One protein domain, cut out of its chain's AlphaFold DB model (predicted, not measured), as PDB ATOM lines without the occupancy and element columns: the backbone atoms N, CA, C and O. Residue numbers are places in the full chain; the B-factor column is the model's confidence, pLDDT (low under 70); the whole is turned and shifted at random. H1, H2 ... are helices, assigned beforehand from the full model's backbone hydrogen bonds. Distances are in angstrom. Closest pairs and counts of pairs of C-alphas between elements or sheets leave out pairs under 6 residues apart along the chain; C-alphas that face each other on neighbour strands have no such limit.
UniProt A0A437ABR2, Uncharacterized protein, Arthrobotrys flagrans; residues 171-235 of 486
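AT A GLANCE: This is residues 171 to 235 of the 486 residues of an uncharacterized protein of Arthrobotrys flagrans (UniProt A0A437ABR2). One long helix, H1, has the shorter H3 packed side by side with it, running opposite ways; a long loop between them swings out beyond the later end of H1, with the small H2 at its start. The first residues of H1, 171 to 179, stick out free. The 65 printed residues hold three named helices, H1, H2, H3 in chain order, and no named strand: all helix. The whole is loose, radius of gyration of the C-alphas 15.1 A, spanning 48 by 25 by 20 A.

IN THESE COORDINATES: H1, residues 171 to 193, runs 32.8 A from C-alpha 171 at (-1.750, 109.071, 113.099). H3, residues 223 to 234, runs 16.7 A to C-alpha 234 at (16.520, 113.338, 120.006). H2 is residues 198 to 201, 5.2 A.

HOW THE PARTS SIT: H1 and H3 touch; their closest C-alphas, of Leu 187 and Ile 226, are 6.6 A apart. Their lines stand at a shallow tilt of 17 degrees. H2 is apart from both. Every O i to N i+4 pair is within hydrogen-bond range in H1 and H3; H2 is too short for one, and its one O i to N i+3 pair is out of range.

THE WHOLE: The C-alphas farthest apart, of His 171 and Lys 202, are 49.9 A apart. The printed part has no cut. The link H2 to H3, 21 residues, is long. Residues 197 to 220 have pLDDT under 70.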
ATOM      1  N   HIS A 171      -1.321 109.147 111.710       97.44
ATOM      2  CA  HIS A 171      -1.750 109.071 113.099       97.44
ATOM      3  C   HIS A 171      -0.726 108.347 113.985       97.44
ATOM      4  O   HIS A 171      -0.405 108.810 115.076       97.44
ATOM      5  N   GLN A 172      -0.138 107.251 113.504       96.44
ATOM      6  CA  GLN A 172       0.904 106.541 114.240       96.44
ATOM      7  C   GLN A 172       2.168 107.392 114.414       96.44
ATOM      8  O   GLN A 172       2.773 107.377 115.487       96.44
ATOM      9  N   LEU A 173       2.557 108.163 113.393       96.38
ATOM     10  CA  LEU A 173       3.661 109.119 113.500       96.38
ATOM     11  C   LEU A 173       3.354 110.221 114.525       96.38
ATOM     12  O   LEU A 173       4.219 110.559 115.332       96.38
ATOM     13  N   GLU A 174       2.125 110.737 114.543       96.19
ATOM     14  CA  GLU A 174       1.675 111.734 115.521       96.19
ATOM     15  C   GLU A 174       1.663 111.173 116.949       96.19
ATOM     16  O   GLU A 174       2.174 111.825 117.860       96.19
ATOM     17  N   ILE A 175       1.189 109.938 117.153       96.12
ATOM     18  CA  ILE A 175       1.255 109.250 118.452       96.12
ATOM     19  C   ILE A 175       2.707 109.095 118.908       96.12
ATOM     20  O   ILE A 175       3.022 109.348 120.071       96.12
ATOM     21  N   GLN A 176       3.617 108.706 118.012       94.88
ATOM     22  CA  GLN A 176       5.036 108.582 118.352       94.88
ATOM     23  C   GLN A 176       5.653 109.937 118.718       94.88
ATOM     24  O   GLN A 176       6.422 110.020 119.678       94.88
ATOM     25  N   ALA A 177       5.314 111.004 117.992       93.94
ATOM     26  CA  ALA A 177       5.752 112.358 118.321       93.94
ATOM     27  C   ALA A 177       5.206 112.808 119.685       93.94
ATOM     28  O   ALA A 177       5.961 113.314 120.516       93.94
ATOM     29  N   PHE A 178       3.928 112.549 119.963       95.56
ATOM     30  CA  PHE A 178       3.303 112.853 121.246       95.56
ATOM     31  C   PHE A 178       3.951 112.079 122.402       95.56
ATOM     32  O   PHE A 178       4.267 112.668 123.435       95.56
ATOM     33  N   ALA A 179       4.241 110.789 122.218       95.06
ATOM     34  CA  ALA A 179       4.945 109.978 123.209       95.06
ATOM     35  C   ALA A 179       6.345 110.538 123.526       95.06
ATOM     36  O   ALA A 179       6.733 110.598 124.694       95.06
ATOM     37  N   LYS A 180       7.082 111.020 122.511       93.12
ATOM     38  CA  LYS A 180       8.381 111.696 122.699       93.12
ATOM     39  C   LYS A 180       8.249 113.004 123.486       93.12
ATOM     40  O   LYS A 180       9.071 113.264 124.364       93.12
ATOM     41  N   ILE A 181       7.219 113.807 123.210       93.44
ATOM     42  CA  ILE A 181       6.948 115.064 123.932       93.44
ATOM     43  C   ILE A 181       6.562 114.782 125.386       93.44
ATOM     44  O   ILE A 181       7.096 115.410 126.299       93.44
ATOM     45  N   LYS A 182       5.686 113.801 125.632       94.81
ATOM     46  CA  LYS A 182       5.320 113.388 126.992       94.81
ATOM     47  C   LYS A 182       6.546 112.917 127.767       94.81
ATOM     48  O   LYS A 182       6.774 113.371 128.885       94.81
ATOM     49  N   ARG A 183       7.381 112.073 127.150       93.81
ATOM     50  CA  ARG A 183       8.612 111.594 127.788       93.81
ATOM     51  C   ARG A 183       9.579 112.738 128.092       93.81
ATOM     52  O   ARG A 183      10.211 112.717 129.143       93.81
ATOM     53  N   LEU A 184       9.661 113.745 127.224       93.19
ATOM     54  CA  LEU A 184      10.427 114.962 127.490       93.19
ATOM     55  C   LEU A 184       9.894 115.719 128.716       93.19
ATOM     56  O   LEU A 184      10.687 116.120 129.562       93.19
ATOM     57  N   GLY A 185       8.576 115.877 128.848       92.06
ATOM     58  CA  GLY A 185       7.960 116.477 130.037       92.06
ATOM     59  C   GLY A 185       8.310 115.722 131.321       92.06
ATOM     60  O   GLY A 185       8.708 116.336 132.311       92.06
ATOM     61  N   ASP A 186       8.254 114.389 131.274       90.00
ATOM     62  CA  ASP A 186       8.641 113.526 132.394       90.00
ATOM     63  C   ASP A 186      10.130 113.709 132.754       90.00
ATOM     64  O   ASP A 186      10.460 113.847 133.930       90.00
ATOM     65  N   LEU A 187      11.029 113.782 131.761       90.06
ATOM     66  CA  LEU A 187      12.456 114.054 131.985       90.06
ATOM     67  C   LEU A 187      12.709 115.451 132.568       90.06
ATOM     68  O   LEU A 187      13.543 115.590 133.456       90.06
ATOM     69  N   ILE A 188      11.994 116.484 132.113       88.69
ATOM     70  CA  ILE A 188      12.121 117.849 132.654       88.69
ATOM     71  C   ILE A 188      11.707 117.882 134.127       88.69
ATOM     72  O   ILE A 188      12.397 118.485 134.950       88.69
ATOM     73  N   ASN A 189      10.593 117.236 134.468       88.25
ATOM     74  CA  ASN A 189      10.141 117.134 135.853       88.25
ATOM     75  C   ASN A 189      11.145 116.353 136.708       88.25
ATOM     76  O   ASN A 189      11.409 116.740 137.844       88.25
ATOM     77  N   GLU A 190      11.760 115.312 136.144       87.31
ATOM     78  CA  GLU A 190      12.808 114.551 136.816       87.31
ATOM     79  C   GLU A 190      14.050 115.412 137.091       87.31
ATOM     80  O   GLU A 190      14.493 115.465 138.235       87.31
ATOM     81  N   VAL A 191      14.542 116.175 136.106       86.31
ATOM     82  CA  VAL A 191      15.664 117.119 136.289       86.31
ATOM     83  C   VAL A 191      15.346 118.161 137.360       86.31
ATOM     84  O   VAL A 191      16.182 118.438 138.213       86.31
ATOM     85  N   ARG A 192      14.124 118.706 137.370       83.75
ATOM     86  CA  ARG A 192      13.680 119.673 138.391       83.75
ATOM     87  C   ARG A 192      13.584 119.077 139.795       83.75
ATOM     88  O   ARG A 192      13.665 119.824 140.764       83.75
ATOM     89  N   SER A 193      13.382 117.766 139.906       82.19
ATOM     90  CA  SER A 193      13.274 117.066 141.191       82.19
ATOM     91  C   SER A 193      14.626 116.695 141.810       82.19
ATOM     92  O   SER A 193      14.668 116.314 142.983       82.19
ATOM     93  N   ILE A 194      15.729 116.803 141.057       79.81
ATOM     94  CA  ILE A 194      17.073 116.532 141.577       79.81
ATOM     95  C   ILE A 194      17.426 117.629 142.594       79.81
ATOM     96  O   ILE A 194      17.416 118.810 142.243       79.81
ATOM     97  N   PRO A 195      17.727 117.274 143.857       74.75
ATOM     98  CA  PRO A 195      18.130 118.260 144.846       74.75
ATOM     99  C   PRO A 195      19.467 118.898 144.436       74.75
ATOM    100  O   PRO A 195      20.350 118.180 143.957       74.75
ATOM    101  N   PRO A 196      19.646 120.216 144.649       70.25
ATOM    102  CA  PRO A 196      20.894 120.896 144.324       70.25
ATOM    103  C   PRO A 196      22.066 120.255 145.067       70.25
ATOM    104  O   PRO A 196      21.955 119.847 146.230       70.25
ATOM    105  N   THR A 197      23.201 120.161 144.384       67.88
ATOM    106  CA  THR A 197      24.415 119.564 144.941       67.88
ATOM    107  C   THR A 197      24.935 120.417 146.110       67.88
ATOM    108  O   THR A 197      24.829 121.644 146.064       67.88
ATOM    109  N   PRO A 198      25.539 119.830 147.165       60.12
ATOM    110  CA  PRO A 198      26.020 120.591 148.327       60.12
ATOM    111  C   PRO A 198      27.001 121.724 147.985       60.12
ATOM    112  O   PRO A 198      27.057 122.724 148.699       60.12
ATOM    113  N   ASP A 199      27.742 121.587 146.882       59.59
ATOM    114  CA  ASP A 199      28.656 122.616 146.382       59.59
ATOM    115  C   ASP A 199      27.927 123.825 145.771       59.59
ATOM    116  O   ASP A 199      28.439 124.936 145.858       59.59
ATOM    117  N   GLU A 200      26.714 123.656 145.237       58.97
ATOM    118  CA  GLU A 200      25.883 124.749 144.701       58.97
ATOM    119  C   GLU A 200      25.177 125.522 145.823       58.97
ATOM    120  O   GLU A 200      25.075 126.748 145.777       58.97
ATOM    121  N   ILE A 201      24.766 124.815 146.883       59.41
ATOM    122  CA  ILE A 201      24.176 125.409 148.095       59.41
ATOM    123  C   ILE A 201      25.197 126.315 148.806       59.41
ATOM    124  O   ILE A 201      24.838 127.335 149.391       59.41
ATOM    125  N   LYS A 202      26.490 125.975 148.733       51.25
ATOM    126  CA  LYS A 202      27.576 126.708 149.402       51.25
ATOM    127  C   LYS A 202      27.786 128.132 148.873       51.25
ATOM    128  O   LYS A 202      28.322 128.959 149.607       51.25
ATOM    129  N   TYR A 203      27.386 128.420 147.635       52.69
ATOM    130  CA  TYR A 203      27.565 129.738 147.016       52.69
ATOM    131  C   TYR A 203      26.303 130.610 147.031       52.69
ATOM    132  O   TYR A 203      26.311 131.670 146.416       52.69
ATOM    133  N   ASP A 204      25.237 130.200 147.729       51.56
ATOM    134  CA  ASP A 204      23.987 130.973 147.876       51.56
ATOM    135  C   ASP A 204      23.341 131.373 146.524       51.56
ATOM    136  O   ASP A 204      22.523 132.288 146.443       51.56
ATOM    137  N   LEU A 205      23.694 130.666 145.436       55.03
ATOM    138  CA  LEU A 205      23.155 130.894 144.087       55.03
ATOM    139  C   LEU A 205      21.681 130.469 143.968       55.03
ATOM    140  O   LEU A 205      21.000 130.867 143.024       55.03
ATOM    141  N   VAL A 206      21.184 129.664 144.910       50.72
ATOM    142  CA  VAL A 206      19.816 129.143 144.923       50.72
ATOM    143  C   VAL A 206      19.243 129.317 146.324       50.72
ATOM    144  O   VAL A 206      19.630 128.616 147.255       50.72
ATOM    145  N   THR A 207      18.278 130.224 146.477       51.97
ATOM    146  CA  THR A 207      17.418 130.231 147.665       51.97
ATOM    147  C   THR A 207      16.531 128.989 147.573       51.97
ATOM    148  O   THR A 207      15.772 128.877 146.605       51.97
ATOM    149  N   PRO A 208      16.605 128.030 148.514       52.97
ATOM    150  CA  PRO A 208      15.733 126.869 148.471       52.97
ATOM    151  C   PRO A 208      14.296 127.365 148.634       52.97
ATOM    152  O   PRO A 208      13.909 127.854 149.698       52.97
ATOM    153  N   ALA A 209      13.509 127.289 147.559       55.22
ATOM    154  CA  ALA A 209      12.074 127.509 147.645       55.22
ATOM    155  C   ALA A 209      11.493 126.551 148.703       55.22
ATOM    156  O   ALA A 209      12.037 125.456 148.878       55.22
ATOM    157  N   PRO A 210      10.417 126.927 149.423       53.75
ATOM    158  CA  PRO A 210       9.784 126.036 150.383       53.75
ATOM    159  C   PRO A 210       9.419 124.738 149.664       53.75
ATOM    160  O   PRO A 210       8.589 124.745 148.758       53.75
ATOM    161  N   LEU A 211      10.109 123.654 150.020       54.44
ATOM    162  CA  LEU A 211       9.891 122.334 149.451       54.44
ATOM    163  C   LEU A 211       8.429 121.946 149.682       54.44
ATOM    164  O   LEU A 211       8.036 121.682 150.818       54.44
ATOM    165  N   ASP A 212       7.638 121.889 148.612       54.62
ATOM    166  CA  ASP A 212       6.383 121.152 148.628       54.62
ATOM    167  C   ASP A 212       6.742 119.651 148.665       54.62
ATOM    168  O   ASP A 212       7.352 119.137 147.718       54.62
ATOM    169  N   PRO A 213       6.441 118.925 149.760       58.03
ATOM    170  CA  PRO A 213       6.800 117.515 149.902       58.03
ATOM    171  C   PRO A 213       6.117 116.614 148.862       58.03
ATOM    172  O   PRO A 213       6.508 115.459 148.715       58.03
ATOM    173  N   SER A 214       5.134 117.123 148.115       59.03
ATOM    174  CA  SER A 214       4.459 116.387 147.044       59.03
ATOM    175  C   SER A 214       5.291 116.219 145.761       59.03
ATOM    176  O   SER A 214       4.876 115.476 144.875       59.03
ATOM    177  N   HIS A 215       6.457 116.869 145.630       55.31
ATOM    178  CA  HIS A 215       7.321 116.777 144.435       55.31
ATOM    179  C   HIS A 215       8.621 115.986 144.650       55.31
ATOM    180  O   HIS A 215       9.443 115.877 143.739       55.31
ATOM    181  N   GLN A 216       8.822 115.394 145.832       58.03
ATOM    182  CA  GLN A 216       9.947 114.488 146.052       58.03
ATOM    183  C   GLN A 216       9.652 113.130 145.421       58.03
ATOM    184  O   GLN A 216       8.972 112.290 146.008       58.03
ATOM    185  N   ILE A 217      10.180 112.911 144.218       58.78
ATOM    186  CA  ILE A 217      10.173 111.595 143.585       58.78
ATOM    187  C   ILE A 217      11.165 110.714 144.368       58.78
ATOM    188  O   ILE A 217      12.358 111.024 144.392       58.78
ATOM    189  N   PRO A 218      10.729 109.616 145.013       56.81
ATOM    190  CA  PRO A 218      11.550 108.861 145.966       56.81
ATOM    191  C   PRO A 218      12.724 108.063 145.361       56.81
ATOM    192  O   PRO A 218      13.297 107.232 146.052       56.81
ATOM    193  N   ASN A 219      13.113 108.300 144.106       64.25
ATOM    194  CA  ASN A 219      14.273 107.689 143.450       64.25
ATOM    195  C   ASN A 219      14.753 108.579 142.291       64.25
ATOM    196  O   ASN A 219      14.582 108.228 141.124       64.25
ATOM    197  N   ALA A 220      15.318 109.749 142.598       68.00
ATOM    198  CA  ALA A 220      15.919 110.603 141.575       68.00
ATOM    199  C   ALA A 220      17.084 109.858 140.895       68.00
ATOM    200  O   ALA A 220      18.061 109.482 141.551       68.00
ATOM    201  N   ARG A 221      16.970 109.601 139.586       80.62
ATOM    202  CA  ARG A 221      18.073 109.037 138.800       80.62
ATOM    203  C   ARG A 221      19.201 110.070 138.681       80.62
ATOM    204  O   ARG A 221      18.935 111.271 138.742       80.62
ATOM    205  N   PRO A 222      20.463 109.634 138.511       86.88
ATOM    206  CA  PRO A 222      21.561 110.568 138.292       86.88
ATOM    207  C   PRO A 222      21.338 111.365 136.998       86.88
ATOM    208  O   PRO A 222      20.883 110.810 135.993       86.88
ATOM    209  N   LEU A 223      21.696 112.653 137.029       85.62
ATOM    210  CA  LEU A 223      21.510 113.603 135.924       85.62
ATOM    211  C   LEU A 223      22.079 113.075 134.597       85.62
ATOM    212  O   LEU A 223      21.412 113.151 133.570       85.62
ATOM    213  N   ASP A 224      23.250 112.437 134.636       88.62
ATOM    214  CA  ASP A 224      23.901 111.851 133.458       88.62
ATOM    215  C   ASP A 224      23.032 110.804 132.745       88.62
ATOM    216  O   ASP A 224      23.040 110.716 131.520       88.62
ATOM    217  N   THR A 225      22.248 110.015 133.492       91.25
ATOM    218  CA  THR A 225      21.348 109.008 132.902       91.25
ATOM    219  C   THR A 225      20.160 109.665 132.204       91.25
ATOM    220  O   THR A 225      19.733 109.197 131.150       91.25
ATOM    221  N   ILE A 226      19.648 110.764 132.761       90.81
ATOM    222  CA  ILE A 226      18.558 111.550 132.166       90.81
ATOM    223  C   ILE A 226      19.044 112.244 130.892       90.81
ATOM    224  O   ILE A 226      18.368 112.179 129.864       90.81
ATOM    225  N   ILE A 227      20.236 112.844 130.937       91.69
ATOM    226  CA  ILE A 227      20.887 113.454 129.774       91.69
ATOM    227  C   ILE A 227      21.085 112.402 128.685       91.69
ATOM    228  O   ILE A 227      20.623 112.598 127.566       91.69
ATOM    229  N   GLN A 228      21.665 111.246 129.012       94.06
ATOM    230  CA  GLN A 228      21.881 110.172 128.043       94.06
ATOM    231  C   GLN A 228      20.570 109.684 127.401       94.06
ATOM    232  O   GLN A 228      20.536 109.383 126.206       94.06
ATOM    233  N   GLU A 229      19.483 109.596 128.172       92.56
ATOM    234  CA  GLU A 229      18.171 109.215 127.648       92.56
ATOM    235  C   GLU A 229      17.607 110.282 126.696       92.56
ATOM    236  O   GLU A 229      17.099 109.941 125.626       92.56
ATOM    237  N   PHE A 230      17.749 111.565 127.038       94.19
ATOM    238  CA  PHE A 230      17.367 112.676 126.168       94.19
ATOM    239  C   PHE A 230      18.176 112.687 124.864       94.19
ATOM    240  O   PHE A 230      17.587 112.735 123.782       94.19
ATOM    241  N   GLU A 231      19.504 112.581 124.951       94.19
ATOM    242  CA  GLU A 231      20.397 112.552 123.788       94.19
ATOM    243  C   GLU A 231      20.058 111.382 122.862       94.19
ATOM    244  O   GLU A 231      19.980 111.545 121.647       94.19
ATOM    245  N   LYS A 232      19.756 110.210 123.434       94.81
ATOM    246  CA  LYS A 232      19.333 109.028 122.676       94.81
ATOM    247  C   LYS A 232      17.986 109.218 121.971       94.81
ATOM    248  O   LYS A 232      17.791 108.661 120.894       94.81
ATOM    249  N   MET A 233      17.039 109.940 122.570       92.31
ATOM    250  CA  MET A 233      15.708 110.143 121.981       92.31
ATOM    251  C   MET A 233      15.694 111.165 120.843       92.31
ATOM    252  O   MET A 233      14.918 110.996 119.899       92.31
ATOM    253  N   TYR A 234      16.510 112.215 120.950       91.06
ATOM    254  CA  TYR A 234      16.520 113.338 120.006       91.06
ATOM    255  C   TYR A 234      17.720 113.341 119.054       91.06
ATOM    256  O   TYR A 234      17.747 114.167 118.148       91.06
ATOM    257  N   ASP A 235      18.677 112.426 119.236       91.88
ATOM    258  CA  ASP A 235      19.937 112.363 118.477       91.88
ATOM    259  C   ASP A 235      20.713 113.697 118.499       91.88
ATOM    260  O   ASP A 235      21.388 114.100 117.552       91.88
TER     261      ASP A 235